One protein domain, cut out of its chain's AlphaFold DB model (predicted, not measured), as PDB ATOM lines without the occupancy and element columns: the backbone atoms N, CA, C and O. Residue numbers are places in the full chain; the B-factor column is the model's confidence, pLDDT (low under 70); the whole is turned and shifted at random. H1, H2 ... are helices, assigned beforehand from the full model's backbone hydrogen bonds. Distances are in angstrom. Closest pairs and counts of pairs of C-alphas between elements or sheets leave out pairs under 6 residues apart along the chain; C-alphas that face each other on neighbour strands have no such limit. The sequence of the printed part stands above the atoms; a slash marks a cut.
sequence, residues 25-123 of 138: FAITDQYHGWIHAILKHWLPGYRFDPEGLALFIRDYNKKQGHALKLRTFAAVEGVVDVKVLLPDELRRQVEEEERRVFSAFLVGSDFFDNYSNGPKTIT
ATOM      1  N   PHE A  25     173.412 138.990 118.082       51.31
ATOM      2  CA  PHE A  25     172.577 139.296 119.248       51.31
ATOM      3  C   PHE A  25     171.799 138.074 119.762       51.31
ATOM      4  O   PHE A  25     171.830 137.796 120.960       51.31
ATOM      5  N   ALA A  26     171.161 137.307 118.874       55.62
ATOM      6  CA  ALA A  26     170.431 136.095 119.249       55.62
ATOM      7  C   ALA A  26     171.354 135.021 119.858       55.62
ATOM      8  O   ALA A  26     171.011 134.414 120.868       55.62
ATOM      9  N   ILE A  27     172.558 134.838 119.301       57.41
ATOM     10  CA  ILE A  27     173.560 133.889 119.813       57.41
ATOM     11  C   ILE A  27     174.087 134.333 121.182       57.41
ATOM     12  O   ILE A  27     174.285 133.495 122.062       57.41
ATOM     13  N   THR A  28     174.315 135.634 121.394       62.19
ATOM     14  CA  THR A  28     174.738 136.136 122.711       62.19
ATOM     15  C   THR A  28     173.659 135.940 123.769       62.19
ATOM     16  O   THR A  28     173.976 135.480 124.863       62.19
ATOM     17  N   ASP A  29     172.396 136.212 123.435       67.69
ATOM     18  CA  ASP A  29     171.279 136.064 124.371       67.69
ATOM     19  C   ASP A  29     171.031 134.587 124.726       67.69
ATOM     20  O   ASP A  29     170.917 134.225 125.898       67.69
ATOM     21  N   GLN A  30     171.097 133.692 123.734       66.69
ATOM     22  CA  GLN A  30     171.021 132.244 123.960       66.69
ATOM     23  C   GLN A  30     172.177 131.717 124.816       66.69
ATOM     24  O   GLN A  30     171.955 130.899 125.706       66.69
ATOM     25  N   TYR A  31     173.404 132.195 124.599       72.19
ATOM     26  CA  TYR A  31     174.557 131.782 125.401       72.19
ATOM     27  C   TYR A  31     174.456 132.259 126.858       72.19
ATOM     28  O   TYR A  31     174.792 131.517 127.782       72.19
ATOM     29  N   HIS A  32     173.943 133.473 127.083       78.44
ATOM     30  CA  HIS A  32     173.655 133.978 128.427       78.44
ATOM     31  C   HIS A  32     172.592 133.116 129.121       78.44
ATOM     32  O   HIS A  32     172.762 132.727 130.280       78.44
ATOM     33  N   GLY A  33     171.524 132.769 128.394       78.94
ATOM     34  CA  GLY A  33     170.480 131.861 128.862       78.94
ATOM     35  C   GLY A  33     171.014 130.470 129.208       78.94
ATOM     36  O   GLY A  33     170.659 129.925 130.251       78.94
ATOM     37  N   TRP A  34     171.916 129.927 128.389       79.62
ATOM     38  CA  TRP A  34     172.552 128.627 128.613       79.62
ATOM     39  C   TRP A  34     173.422 128.611 129.874       79.62
ATOM     40  O   TRP A  34     173.242 127.737 130.719       79.62
ATOM     41  N   ILE A  35     174.282 129.618 130.078       85.56
ATOM     42  CA  ILE A  35     175.062 129.741 131.324       85.56
ATOM     43  C   ILE A  35     174.134 129.792 132.542       85.56
ATOM     44  O   ILE A  35     174.360 129.098 133.532       85.56
ATOM     45  N   HIS A  36     173.063 130.585 132.475       86.81
ATOM     46  CA  HIS A  36     172.098 130.666 133.565       86.81
ATOM     47  C   HIS A  36     171.390 129.319 133.812       86.81
ATOM     48  O   HIS A  36     171.190 128.939 134.968       86.81
ATOM     49  N   ALA A  37     171.046 128.579 132.755       84.62
ATOM     50  CA  ALA A  37     170.448 127.251 132.857       84.62
ATOM     51  C   ALA A  37     171.394 126.243 133.527       84.62
ATOM     52  O   ALA A  37     170.967 125.541 134.443       84.62
ATOM     53  N   ILE A  38     172.680 126.237 133.153       87.31
ATOM     54  CA  ILE A  38     173.720 125.425 133.805       87.31
ATOM     55  C   ILE A  38     173.766 125.746 135.295       87.31
ATOM     56  O   ILE A  38     173.627 124.854 136.128       87.31
ATOM     57  N   LEU A  39     173.912 127.022 135.657       90.06
ATOM     58  CA  LEU A  39     174.036 127.410 137.063       90.06
ATOM     59  C   LEU A  39     172.797 127.020 137.877       90.06
ATOM     60  O   LEU A  39     172.936 126.520 138.990       90.06
ATOM     61  N   LYS A  40     171.590 127.167 137.319       88.69
ATOM     62  CA  LYS A  40     170.353 126.694 137.965       88.69
ATOM     63  C   LYS A  40     170.292 125.179 138.120       88.69
ATOM     64  O   LYS A  40     169.747 124.708 139.115       88.69
ATOM     65  N   HIS A  41     170.806 124.434 137.146       86.31
ATOM     66  CA  HIS A  41     170.850 122.978 137.198       86.31
ATOM     67  C   HIS A  41     171.789 122.484 138.308       86.31
ATOM     68  O   HIS A  41     171.407 121.617 139.088       86.31
ATOM     69  N   TRP A  42     172.982 123.076 138.421       87.38
ATOM     70  CA  TRP A  42     173.990 122.688 139.416       87.38
ATOM     71  C   TRP A  42     173.728 123.246 140.824       87.38
ATOM     72  O   TRP A  42     174.162 122.647 141.805       87.38
ATOM     73  N   LEU A  43     173.012 124.370 140.947       88.38
ATOM     74  CA  LEU A  43     172.699 125.025 142.225       88.38
ATOM     75  C   LEU A  43     171.186 125.193 142.421       88.38
ATOM     76  O   LEU A  43     170.681 126.322 142.506       88.38
ATOM     77  N   PRO A  44     170.426 124.089 142.520       87.44
ATOM     78  CA  PRO A  44     168.993 124.174 142.732       87.44
ATOM     79  C   PRO A  44     168.687 124.873 144.063       87.44
ATOM     80  O   PRO A  44     169.247 124.556 145.112       87.44
ATOM     81  N   GLY A  45     167.772 125.842 144.024       84.19
ATOM     82  CA  GLY A  45     167.340 126.591 145.207       84.19
ATOM     83  C   GLY A  45     168.195 127.811 145.558       84.19
ATOM     84  O   GLY A  45     167.795 128.562 146.450       84.19
ATOM     85  N   TYR A  46     169.297 128.052 144.844       87.88
ATOM     86  CA  TYR A  46     170.026 129.315 144.914       87.88
ATOM     87  C   TYR A  46     169.460 130.333 143.917       87.88
ATOM     88  O   TYR A  46     168.925 129.999 142.857       87.88
ATOM     89  N   ARG A  47     169.553 131.606 144.288       90.62
ATOM     90  CA  ARG A  47     169.316 132.767 143.435       90.62
ATOM     91  C   ARG A  47     170.669 133.364 143.069       90.62
ATOM     92  O   ARG A  47     171.645 133.201 143.794       90.62
ATOM     93  N   PHE A  48     170.708 134.084 141.963       90.38
ATOM     94  CA  PHE A  48     171.906 134.777 141.511       90.38
ATOM     95  C   PHE A  48     171.618 136.268 141.519       90.38
ATOM     96  O   PHE A  48     170.544 136.683 141.075       90.38
ATOM     97  N   ASP A  49     172.557 137.052 142.035       91.62
ATOM     98  CA  ASP A  49     172.529 138.495 141.847       91.62
ATOM     99  C   ASP A  49     172.602 138.806 140.336       91.62
ATOM    100  O   ASP A  49     173.529 138.331 139.668       91.62
ATOM    101  N   PRO A  50     171.627 139.529 139.751       88.75
ATOM    102  CA  PRO A  50     171.580 139.757 138.307       88.75
ATOM    103  C   PRO A  50     172.794 140.532 137.785       88.75
ATOM    104  O   PRO A  50     173.273 140.237 136.688       88.75
ATOM    105  N   GLU A  51     173.316 141.486 138.560       89.44
ATOM    106  CA  GLU A  51     174.494 142.267 138.173       89.44
ATOM    107  C   GLU A  51     175.758 141.402 138.200       89.44
ATOM    108  O   GLU A  51     176.509 141.366 137.221       89.44
ATOM    109  N   GLY A  52     175.947 140.625 139.269       89.69
ATOM    110  CA  GLY A  52     177.018 139.643 139.388       89.69
ATOM    111  C   GLY A  52     176.970 138.574 138.293       89.69
ATOM    112  O   GLY A  52     177.998 138.246 137.702       89.69
ATOM    113  N   LEU A  53     175.787 138.059 137.952       90.50
ATOM    114  CA  LEU A  53     175.640 137.083 136.871       90.50
ATOM    115  C   LEU A  53     176.029 137.682 135.510       90.50
ATOM    116  O   LEU A  53     176.756 137.048 134.743       90.50
ATOM    117  N   ALA A  54     175.601 138.912 135.217       88.75
ATOM    118  CA  ALA A  54     175.988 139.610 133.993       88.75
ATOM    119  C   ALA A  54     177.505 139.875 133.939       88.75
ATOM    120  O   ALA A  54     178.138 139.697 132.893       88.75
ATOM    121  N   LEU A  55     178.099 140.253 135.076       90.44
ATOM    122  CA  LEU A  55     179.542 140.424 135.235       90.44
ATOM    123  C   LEU A  55     180.293 139.113 134.970       90.44
ATOM    124  O   LEU A  55     181.237 139.105 134.180       90.44
ATOM    125  N   PHE A  56     179.841 138.003 135.558       91.56
ATOM    126  CA  PHE A  56     180.430 136.684 135.340       91.56
ATOM    127  C   PHE A  56     180.423 136.300 133.866       91.56
ATOM    128  O   PHE A  56     181.462 135.934 133.325       91.56
ATOM    129  N   ILE A  57     179.273 136.412 133.202       87.81
ATOM    130  CA  ILE A  57     179.147 136.038 131.792       87.81
ATOM    131  C   ILE A  57     180.107 136.868 130.933       87.81
ATOM    132  O   ILE A  57     180.772 136.329 130.046       87.81
ATOM    133  N   ARG A  58     180.235 138.169 131.212       87.12
ATOM    134  CA  ARG A  58     181.187 139.050 130.525       87.12
ATOM    135  C   ARG A  58     182.639 138.624 130.753       87.12
ATOM    136  O   ARG A  58     183.395 138.517 129.785       87.12
ATOM    137  N   ASP A  59     183.029 138.372 131.998       88.38
ATOM    138  CA  ASP A  59     184.400 138.001 132.356       88.38
ATOM    139  C   ASP A  59     184.770 136.611 131.815       88.38
ATOM    140  O   ASP A  59     185.861 136.420 131.268       88.38
ATOM    141  N   TYR A  60     183.834 135.662 131.885       86.31
ATOM    142  CA  TYR A  60     183.963 134.326 131.310       86.31
ATOM    143  C   TYR A  60     184.136 134.400 129.789       86.31
ATOM    144  O   TYR A  60     185.081 133.835 129.240       86.31
ATOM    145  N   ASN A  61     183.301 135.195 129.113       81.12
ATOM    146  CA  ASN A  61     183.395 135.432 127.672       81.12
ATOM    147  C   ASN A  61     184.727 136.054 127.251       81.12
ATOM    148  O   ASN A  61     185.271 135.685 126.210       81.12
ATOM    149  N   LYS A  62     185.250 136.998 128.040       83.31
ATOM    150  CA  LYS A  62     186.540 137.636 127.770       83.31
ATOM    151  C   LYS A  62     187.694 136.640 127.890       83.31
ATOM    152  O   LYS A  62     188.605 136.674 127.067       83.31
ATOM    153  N   LYS A  63     187.655 135.748 128.885       79.00
ATOM    154  CA  LYS A  63     188.679 134.707 129.080       79.00
ATOM    155  C   LYS A  63     188.605 133.601 128.031       79.00
ATOM    156  O   LYS A  63     189.641 133.144 127.565       79.00
ATOM    157  N   GLN A  64     187.399 133.208 127.628       74.50
ATOM    158  CA  GLN A  64     187.161 132.110 126.688       74.50
ATOM    159  C   GLN A  64     186.970 132.582 125.241       74.50
ATOM    160  O   GLN A  64     186.304 131.902 124.463       74.50
ATOM    161  N   GLY A  65     187.537 133.733 124.852       55.44
ATOM    162  CA  GLY A  65     187.286 134.443 123.583       55.44
ATOM    163  C   GLY A  65     187.425 133.646 122.270       55.44
ATOM    164  O   GLY A  65     187.076 134.163 121.212       55.44
ATOM    165  N   HIS A  66     187.857 132.382 122.315       51.78
ATOM    166  CA  HIS A  66     187.943 131.466 121.175       51.78
ATOM    167  C   HIS A  66     186.944 130.292 121.190       51.78
ATOM    168  O   HIS A  66     186.931 129.496 120.251       51.78
ATOM    169  N   ALA A  67     186.042 130.193 122.171       55.91
ATOM    170  CA  ALA A  67     185.041 129.122 122.274       55.91
ATOM    171  C   ALA A  67     183.832 129.307 121.322       55.91
ATOM    172  O   ALA A  67     182.692 128.983 121.655       55.91
ATOM    173  N   LEU A  68     184.067 129.824 120.109       55.16
ATOM    174  CA  LEU A  68     183.035 130.107 119.101       55.16
ATOM    175  C   LEU A  68     182.215 128.852 118.750       55.16
ATOM    176  O   LEU A  68     181.008 128.940 118.556       55.16
ATOM    177  N   LYS A  69     182.869 127.679 118.758       57.38
ATOM    178  CA  LYS A  69     182.231 126.372 118.544       57.38
ATOM    179  C   LYS A  69     181.224 126.018 119.644       57.38
ATOM    180  O   LYS A  69     180.157 125.503 119.340       57.38
ATOM    181  N   LEU A  70     181.517 126.327 120.907       56.53
ATOM    182  CA  LEU A  70     180.610 126.047 122.029       56.53
ATOM    183  C   LEU A  70     179.412 127.003 122.042       56.53
ATOM    184  O   LEU A  70     178.290 126.573 122.293       56.53
ATOM    185  N   ARG A  71     179.607 128.274 121.661       59.66
ATOM    186  CA  ARG A  71     178.499 129.233 121.485       59.66
ATOM    187  C   ARG A  71     177.500 128.790 120.418       59.66
ATOM    188  O   ARG A  71     176.299 128.942 120.616       59.66
ATOM    189  N   THR A  72     177.981 128.211 119.316       57.06
ATOM    190  CA  THR A  72     177.094 127.641 118.292       57.06
ATOM    191  C   THR A  72     176.312 126.424 118.788       57.06
ATOM    192  O   THR A  72     175.216 126.202 118.295       57.06
ATOM    193  N   PHE A  73     176.811 125.672 119.777       59.62
ATOM    194  CA  PHE A  73     176.070 124.549 120.370       59.62
ATOM    195  C   PHE A  73     175.067 124.990 121.442       59.62
ATOM    196  O   PHE A  73     173.937 124.508 121.432       59.62
ATOM    197  N   ALA A  74     175.414 125.963 122.291       55.28
ATOM    198  CA  ALA A  74     174.479 126.566 123.250       55.28
ATOM    199  C   ALA A  74     173.236 127.166 122.557       55.28
ATOM    200  O   ALA A  74     172.122 127.080 123.071       55.28
ATOM    201  N   ALA A  75     173.413 127.711 121.346       54.41
ATOM    202  CA  ALA A  75     172.324 128.186 120.491       54.41
ATOM    203  C   ALA A  75     171.367 127.067 120.018       54.41
ATOM    204  O   ALA A  75     170.199 127.334 119.735       54.41
ATOM    205  N   VAL A  76     171.848 125.819 119.945       52.47
ATOM    206  CA  VAL A  76     171.073 124.641 119.519       52.47
ATOM    207  C   VAL A  76     170.413 123.941 120.717       52.47
ATOM    208  O   VAL A  76     169.260 123.531 120.610       52.47
ATOM    209  N   GLU A  77     171.084 123.862 121.874       51.41
ATOM    210  CA  GLU A  77     170.514 123.304 123.118       51.41
ATOM    211  C   GLU A  77     169.404 124.171 123.726       51.41
ATOM    212  O   GLU A  77     168.492 123.642 124.356       51.41
ATOM    213  N   GLY A  78     169.407 125.491 123.501       50.16
ATOM    214  CA  GLY A  78     168.325 126.373 123.961       50.16
ATOM    215  C   GLY A  78     166.944 126.058 123.364       50.16
ATOM    216  O   GLY A  78     165.951 126.649 123.785       50.16
ATOM    217  N   VAL A  79     166.868 125.152 122.381       44.47
ATOM    218  CA  VAL A  79     165.649 124.834 121.623       44.47
ATOM    219  C   VAL A  79     165.141 123.409 121.892       44.47
ATOM    220  O   VAL A  79     163.951 123.153 121.713       44.47
ATOM    221  N   VAL A  80     165.985 122.473 122.344       41.12
ATOM    222  CA  VAL A  80     165.589 121.073 122.578       41.12
ATOM    223  C   VAL A  80     166.508 120.429 123.619       41.12
ATOM    224  O   VAL A  80     167.695 120.733 123.660       41.12
ATOM    225  N   ASP A  81     165.992 119.495 124.418       53.09
ATOM    226  CA  ASP A  81     166.762 118.625 125.326       53.09
ATOM    227  C   ASP A  81     167.599 117.599 124.514       53.09
ATOM    228  O   ASP A  81     167.416 116.385 124.576       53.09
ATOM    229  N   VAL A  82     168.462 118.099 123.618       52.28
ATOM    230  CA  VAL A  82     169.211 117.324 122.613       52.28
ATOM    231  C   VAL A  82     170.442 116.627 123.189       52.28
ATOM    232  O   VAL A  82     171.109 115.915 122.441       52.28
ATOM    233  N   LYS A  83     170.733 116.736 124.495       53.97
ATOM    234  CA  LYS A  83     171.878 116.046 125.126       53.97
ATOM    235  C   LYS A  83     171.895 114.540 124.855       53.97
ATOM    236  O   LYS A  83     172.964 113.950 124.736       53.97
ATOM    237  N   VAL A  84     170.719 113.928 124.711       56.31
ATOM    238  CA  VAL A  84     170.552 112.495 124.399       56.31
ATOM    239  C   VAL A  84     170.847 112.169 122.925       56.31
ATOM    240  O   VAL A  84     171.169 111.033 122.596       56.31
ATOM    241  N   LEU A  85     170.757 113.158 122.034       60.97
ATOM    242  CA  LEU A  85     170.963 113.013 120.589       60.97
ATOM    243  C   LEU A  85     172.368 113.441 120.140       60.97
ATOM    244  O   LEU A  85     172.697 113.325 118.957       60.97
ATOM    245  N   LEU A  86     173.198 113.941 121.059       64.75
ATOM    246  CA  LEU A  86     174.578 114.299 120.766       64.75
ATOM    247  C   LEU A  86     175.466 113.043 120.714       64.75
ATOM    248  O   LEU A  86     175.342 112.167 121.570       64.75
ATOM    249  N   PRO A  87     176.411 112.967 119.759       75.19
ATOM    250  CA  PRO A  87     177.494 111.990 119.804       75.19
ATOM    251  C   PRO A  87     178.240 112.047 121.143       75.19
ATOM    252  O   PRO A  87     178.450 113.134 121.685       75.19
ATOM    253  N   ASP A  88     178.697 110.898 121.644       75.88
ATOM    254  CA  ASP A  88     179.332 110.779 122.968       75.88
ATOM    255  C   ASP A  88     180.471 111.778 123.202       75.88
ATOM    256  O   ASP A  88     180.586 112.357 124.281       75.88
ATOM    257  N   GLU A  89     181.286 112.020 122.177       73.19
ATOM    258  CA  GLU A  89     182.396 112.972 122.225       73.19
ATOM    259  C   GLU A  89     181.920 114.413 122.473       73.19
ATOM    260  O   GLU A  89     182.480 115.133 123.297       73.19
ATOM    261  N   LEU A  90     180.838 114.826 121.808       67.88
ATOM    262  CA  LEU A  90     180.258 116.158 121.986       67.88
ATOM    263  C   LEU A  90     179.610 116.302 123.360       67.88
ATOM    264  O   LEU A  90     179.786 117.329 124.009       67.88
ATOM    265  N   ARG A  91     178.917 115.261 123.831       73.25
ATOM    266  CA  ARG A  91     178.345 115.240 125.180       73.25
ATOM    267  C   ARG A  91     179.421 115.441 126.249       73.25
ATOM    268  O   ARG A  91     179.239 116.268 127.136       73.25
ATOM    269  N   ARG A  92     180.571 114.767 126.125       78.25
ATOM    270  CA  ARG A  92     181.708 114.948 127.045       78.25
ATOM    271  C   ARG A  92     182.254 116.373 127.020       78.25
ATOM    272  O   ARG A  92     182.498 116.940 128.078       78.25
ATOM    273  N   GLN A  93     182.403 116.967 125.836       76.19
ATOM    274  CA  GLN A  93     182.866 118.352 125.709       76.19
ATOM    275  C   GLN A  93     181.892 119.350 126.348       76.19
ATOM    276  O   GLN A  93     182.329 120.293 127.003       76.19
ATOM    277  N   VAL A  94     180.582 119.125 126.199       76.75
ATOM    278  CA  VAL A  94     179.552 119.936 126.864       76.75
ATOM    279  C   VAL A  94     179.651 119.782 128.379       76.75
ATOM    280  O   VAL A  94     179.768 120.784 129.071       76.75
ATOM    281  N   GLU A  95     179.683 118.556 128.906       81.94
ATOM    282  CA  GLU A  95     179.799 118.308 130.351       81.94
ATOM    283  C   GLU A  95     181.067 118.928 130.960       81.94
ATOM    284  O   GLU A  95     181.035 119.478 132.064       81.94
ATOM    285  N   GLU A  96     182.196 118.860 130.253       83.94
ATOM    286  CA  GLU A  96     183.433 119.517 130.674       83.94
ATOM    287  C   GLU A  96     183.293 121.038 130.711       83.94
ATOM    288  O   GLU A  96     183.778 121.671 131.651       83.94
ATOM    289  N   GLU A  97     182.624 121.630 129.723       83.75
ATOM    290  CA  GLU A  97     182.378 123.069 129.697       83.75
ATOM    291  C   GLU A  97     181.405 123.492 130.804       83.75
ATOM    292  O   GLU A  97     181.666 124.473 131.496       83.75
ATOM    293  N   GLU A  98     180.343 122.724 131.060       85.94
ATOM    294  CA  GLU A  98     179.428 122.969 132.180       85.94
ATOM    295  C   GLU A  98     180.170 122.962 133.515       85.94
ATOM    296  O   GLU A  98     180.006 123.875 134.328       85.94
ATOM    297  N   ARG A  99     181.051 121.973 133.717       88.00
ATOM    298  CA  ARG A  99     181.909 121.909 134.905       88.00
ATOM    299  C   ARG A  99     182.827 123.122 135.005       88.00
ATOM    300  O   ARG A  99     183.004 123.636 136.110       88.00
ATOM    301  N   ARG A 100     183.400 123.605 133.895       88.25
ATOM    302  CA  ARG A 100     184.247 124.813 133.892       88.25
ATOM    303  C   ARG A 100     183.455 126.063 134.234       88.25
ATOM    304  O   ARG A 100     183.908 126.820 135.088       88.25
ATOM    305  N   VAL A 101     182.291 126.263 133.613       89.81
ATOM    306  CA  VAL A 101     181.390 127.391 133.890       89.81
ATOM    307  C   VAL A 101     181.019 127.399 135.367       89.81
ATOM    308  O   VAL A 101     181.227 128.400 136.052       89.81
ATOM    309  N   PHE A 102     180.541 126.264 135.878       91.81
ATOM    310  CA  PHE A 102     180.151 126.113 137.273       91.81
ATOM    311  C   PHE A 102     181.315 126.384 138.236       91.81
ATOM    312  O   PHE A 102     181.199 127.223 139.128       91.81
ATOM    313  N   SER A 103     182.464 125.740 138.019       91.56
ATOM    314  CA  SER A 103     183.642 125.916 138.878       91.56
ATOM    315  C   SER A 103     184.145 127.359 138.859       91.56
ATOM    316  O   SER A 103     184.456 127.921 139.907       91.56
ATOM    317  N   ALA A 104     184.200 127.986 137.680       90.81
ATOM    318  CA  ALA A 104     184.646 129.366 137.533       90.81
ATOM    319  C   ALA A 104     183.699 130.355 138.222       90.81
ATOM    320  O   ALA A 104     184.168 131.322 138.826       90.81
ATOM    321  N   PHE A 105     182.387 130.112 138.148       92.75
ATOM    322  CA  PHE A 105     181.395 130.917 138.849       92.75
ATOM    323  C   PHE A 105     181.577 130.813 140.362       92.75
ATOM    324  O   PHE A 105     181.732 131.839 141.019       92.75
ATOM    325  N   LEU A 106     181.636 129.588 140.900       92.12
ATOM    326  CA  LEU A 106     181.794 129.360 142.336       92.12
ATOM    327  C   LEU A 106     183.044 130.043 142.890       92.12
ATOM    328  O   LEU A 106     182.963 130.775 143.872       92.12
ATOM    329  N   VAL A 107     184.180 129.841 142.225       91.94
ATOM    330  CA  VAL A 107     185.482 130.384 142.634       91.94
ATOM    331  C   VAL A 107     185.524 131.916 142.581       91.94
ATOM    332  O   VAL A 107     186.237 132.532 143.366       91.94
ATOM    333  N   GLY A 108     184.773 132.546 141.674       90.56
ATOM    334  CA  GLY A 108     184.659 134.007 141.604       90.56
ATOM    335  C   GLY A 108     183.479 134.595 142.378       90.56
ATOM    336  O   GLY A 108     183.193 135.783 142.237       90.56
ATOM    337  N   SER A 109     182.768 133.786 143.161       92.06
ATOM    338  CA  SER A 109     181.587 134.204 143.917       92.06
ATOM    339  C   SER A 109     181.804 134.137 145.423       92.06
ATOM    340  O   SER A 109     182.773 133.561 145.908       92.06
ATOM    341  N   ASP A 110     180.859 134.696 146.168       90.50
ATOM    342  CA  ASP A 110     180.795 134.601 147.626       90.50
ATOM    343  C   ASP A 110     180.169 133.297 148.148       90.50
ATOM    344  O   ASP A 110     179.876 133.180 149.339       90.50
ATOM    345  N   PHE A 111     179.968 132.305 147.276       89.31
ATOM    346  CA  PHE A 111     179.321 131.045 147.627       89.31
ATOM    347  C   PHE A 111     179.981 130.354 148.824       89.31
ATOM    348  O   PHE A 111     179.291 129.925 149.746       89.31
ATOM    349  N   PHE A 112     181.313 130.269 148.833       87.44
ATOM    350  CA  PHE A 112     182.047 129.592 149.903       87.44
ATOM    351  C   PHE A 112     182.087 130.396 151.208       87.44
ATOM    352  O   PHE A 112     182.158 129.794 152.277       87.44
ATOM    353  N   ASP A 113     181.961 131.723 151.135       85.31
ATOM    354  CA  ASP A 113     181.886 132.593 152.315       85.31
ATOM    355  C   ASP A 113     180.544 132.417 153.050       85.31
ATOM    356  O   ASP A 113     180.466 132.546 154.271       85.31
ATOM    357  N   ASN A 114     179.482 132.106 152.299       79.06
ATOM    358  CA  ASN A 114     178.089 132.123 152.756       79.06
ATOM    359  C   ASN A 114     177.428 130.731 152.825       79.06
ATOM    360  O   ASN A 114     176.236 130.633 153.126       79.06
ATOM    361  N   TYR A 115     178.182 129.654 152.580       73.88
ATOM    362  CA  TYR A 115     177.651 128.304 152.333       73.88
ATOM    363  C   TYR A 115     176.779 127.728 153.466       73.88
ATOM    364  O   TYR A 115     175.832 126.992 153.200       73.88
ATOM    365  N   SER A 116     177.076 128.043 154.732       68.88
ATOM    366  CA  SER A 116     176.423 127.401 155.885       68.88
ATOM    367  C   SER A 116     175.264 128.191 156.500       68.88
ATOM    368  O   SER A 116     174.386 127.572 157.089       68.88
ATOM    369  N   ASN A 117     175.231 129.523 156.367       64.69
ATOM    370  CA  ASN A 117     174.258 130.392 157.055       64.69
ATOM    371  C   ASN A 117     173.826 131.632 156.244       64.69
ATOM    372  O   ASN A 117     173.107 132.488 156.763       64.69
ATOM    373  N   GLY A 118     174.292 131.779 155.003       59.97
ATOM    374  CA  GLY A 118     174.086 132.987 154.215       59.97
ATOM    375  C   GLY A 118     172.761 133.029 153.445       59.97
ATOM    376  O   GLY A 118     172.039 132.030 153.344       59.97
ATOM    377  N   PRO A 119     172.419 134.198 152.873       62.56
ATOM    378  CA  PRO A 119     171.304 134.303 151.945       62.56
ATOM    379  C   PRO A 119     171.522 133.337 150.780       62.56
ATOM    380  O   PRO A 119     172.624 133.220 150.252       62.56
ATOM    381  N   LYS A 120     170.450 132.692 150.308       82.25
ATOM    382  CA  LYS A 120     170.493 131.805 149.129       82.25
ATOM    383  C   LYS A 120     170.835 132.543 147.826       82.25
ATOM    384  O   LYS A 120     170.671 131.970 146.758       82.25
ATOM    385  N   THR A 121     171.241 133.808 147.893       89.06
ATOM    386  CA  THR A 121     171.613 134.633 146.750       89.06
ATOM    387  C   THR A 121     173.129 134.674 146.656       89.06
ATOM    388  O   THR A 121     173.780 135.180 147.564       89.06
ATOM    389  N   ILE A 122     173.670 134.148 145.564       90.12
ATOM    390  CA  ILE A 122     175.105 134.129 145.289       90.12
ATOM    391  C   ILE A 122     175.464 135.376 144.487       90.12
ATOM    392  O   ILE A 122     174.835 135.664 143.461       90.12
ATOM    393  N   THR A 123     176.496 136.081 144.939       92.12
ATOM    394  CA  THR A 123     177.017 137.289 144.303       92.12
ATOM    395  C   THR A 123     178.385 136.999 143.707       92.12
ATOM    396  O   THR A 123     179.322 136.594 144.398       92.12
TER     397      THR A 123
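Overview. This is residues 25 to 123 of the 138 residues of an uncharacterized protein of Alphaproteobacteria bacterium (UniProt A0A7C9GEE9). The longest helix, H4, crosses H1 at about a right angle; H3 packs across the first half of H1, and H2 lies near both H1 and H4. At one end of the long axis, tiny H5 leads into a tail that folds back, where residues 121 to 122 pair in parallel with residues 47 to 48. The printed part has 99 residues, with five named helices, H1 to H5 in chain order, and no named strand: all helix. It is compact, with a radius of gyration of the C-alphas of 13.9 A, and elongated, spanning 41 by 26 by 20 A.

Along the chain. H4, residues 88 to 107, is 28.4 A long, from C-alpha 88 at (179.332, 110.779, 122.968). H1, residues 25 to 42, measures 26.2 A and begins at (172.577, 139.296, 119.248). H2, residues 50 to 63, measures 20.1 A, and H3, residues 68 to 77, 14.8 A. H5, residues 111 to 114, measures 5.4 A and ends at (178.089, 132.123, 152.756).

Arrangement. H4 touches H1, about perpendicular at 77 degrees; their closest C-alphas, Leu 39 and Phe 102, are 6.3 A apart. H1 touches H3 with residues 27 to 34 alone, at 72 degrees, only just about perpendicular; the closest C-alphas, Gln 30 and Ala 75, are 5.5 A apart. H2 and H4 only just touch, with 3 pairs of C-alphas within 8 A, the closest being Phe 56 and Phe 105 at 6.8 A. H5 is apart from H1, H2 and H3. Every O i to N i+4 pair is within hydrogen-bond range in H1, H2 and H4, and 5 of 6 in H3; H5 is too short for such a pair.

Size, cuts and confidence. The farthest C-alphas, Pro 87 and Asn 117, are 41.7 A apart. The printed part has no cut and no long link. Mean pLDDT of the printed part is 76.1; residues 25 to 30, 65 to 86, 90 and 116 to 119 are under 70.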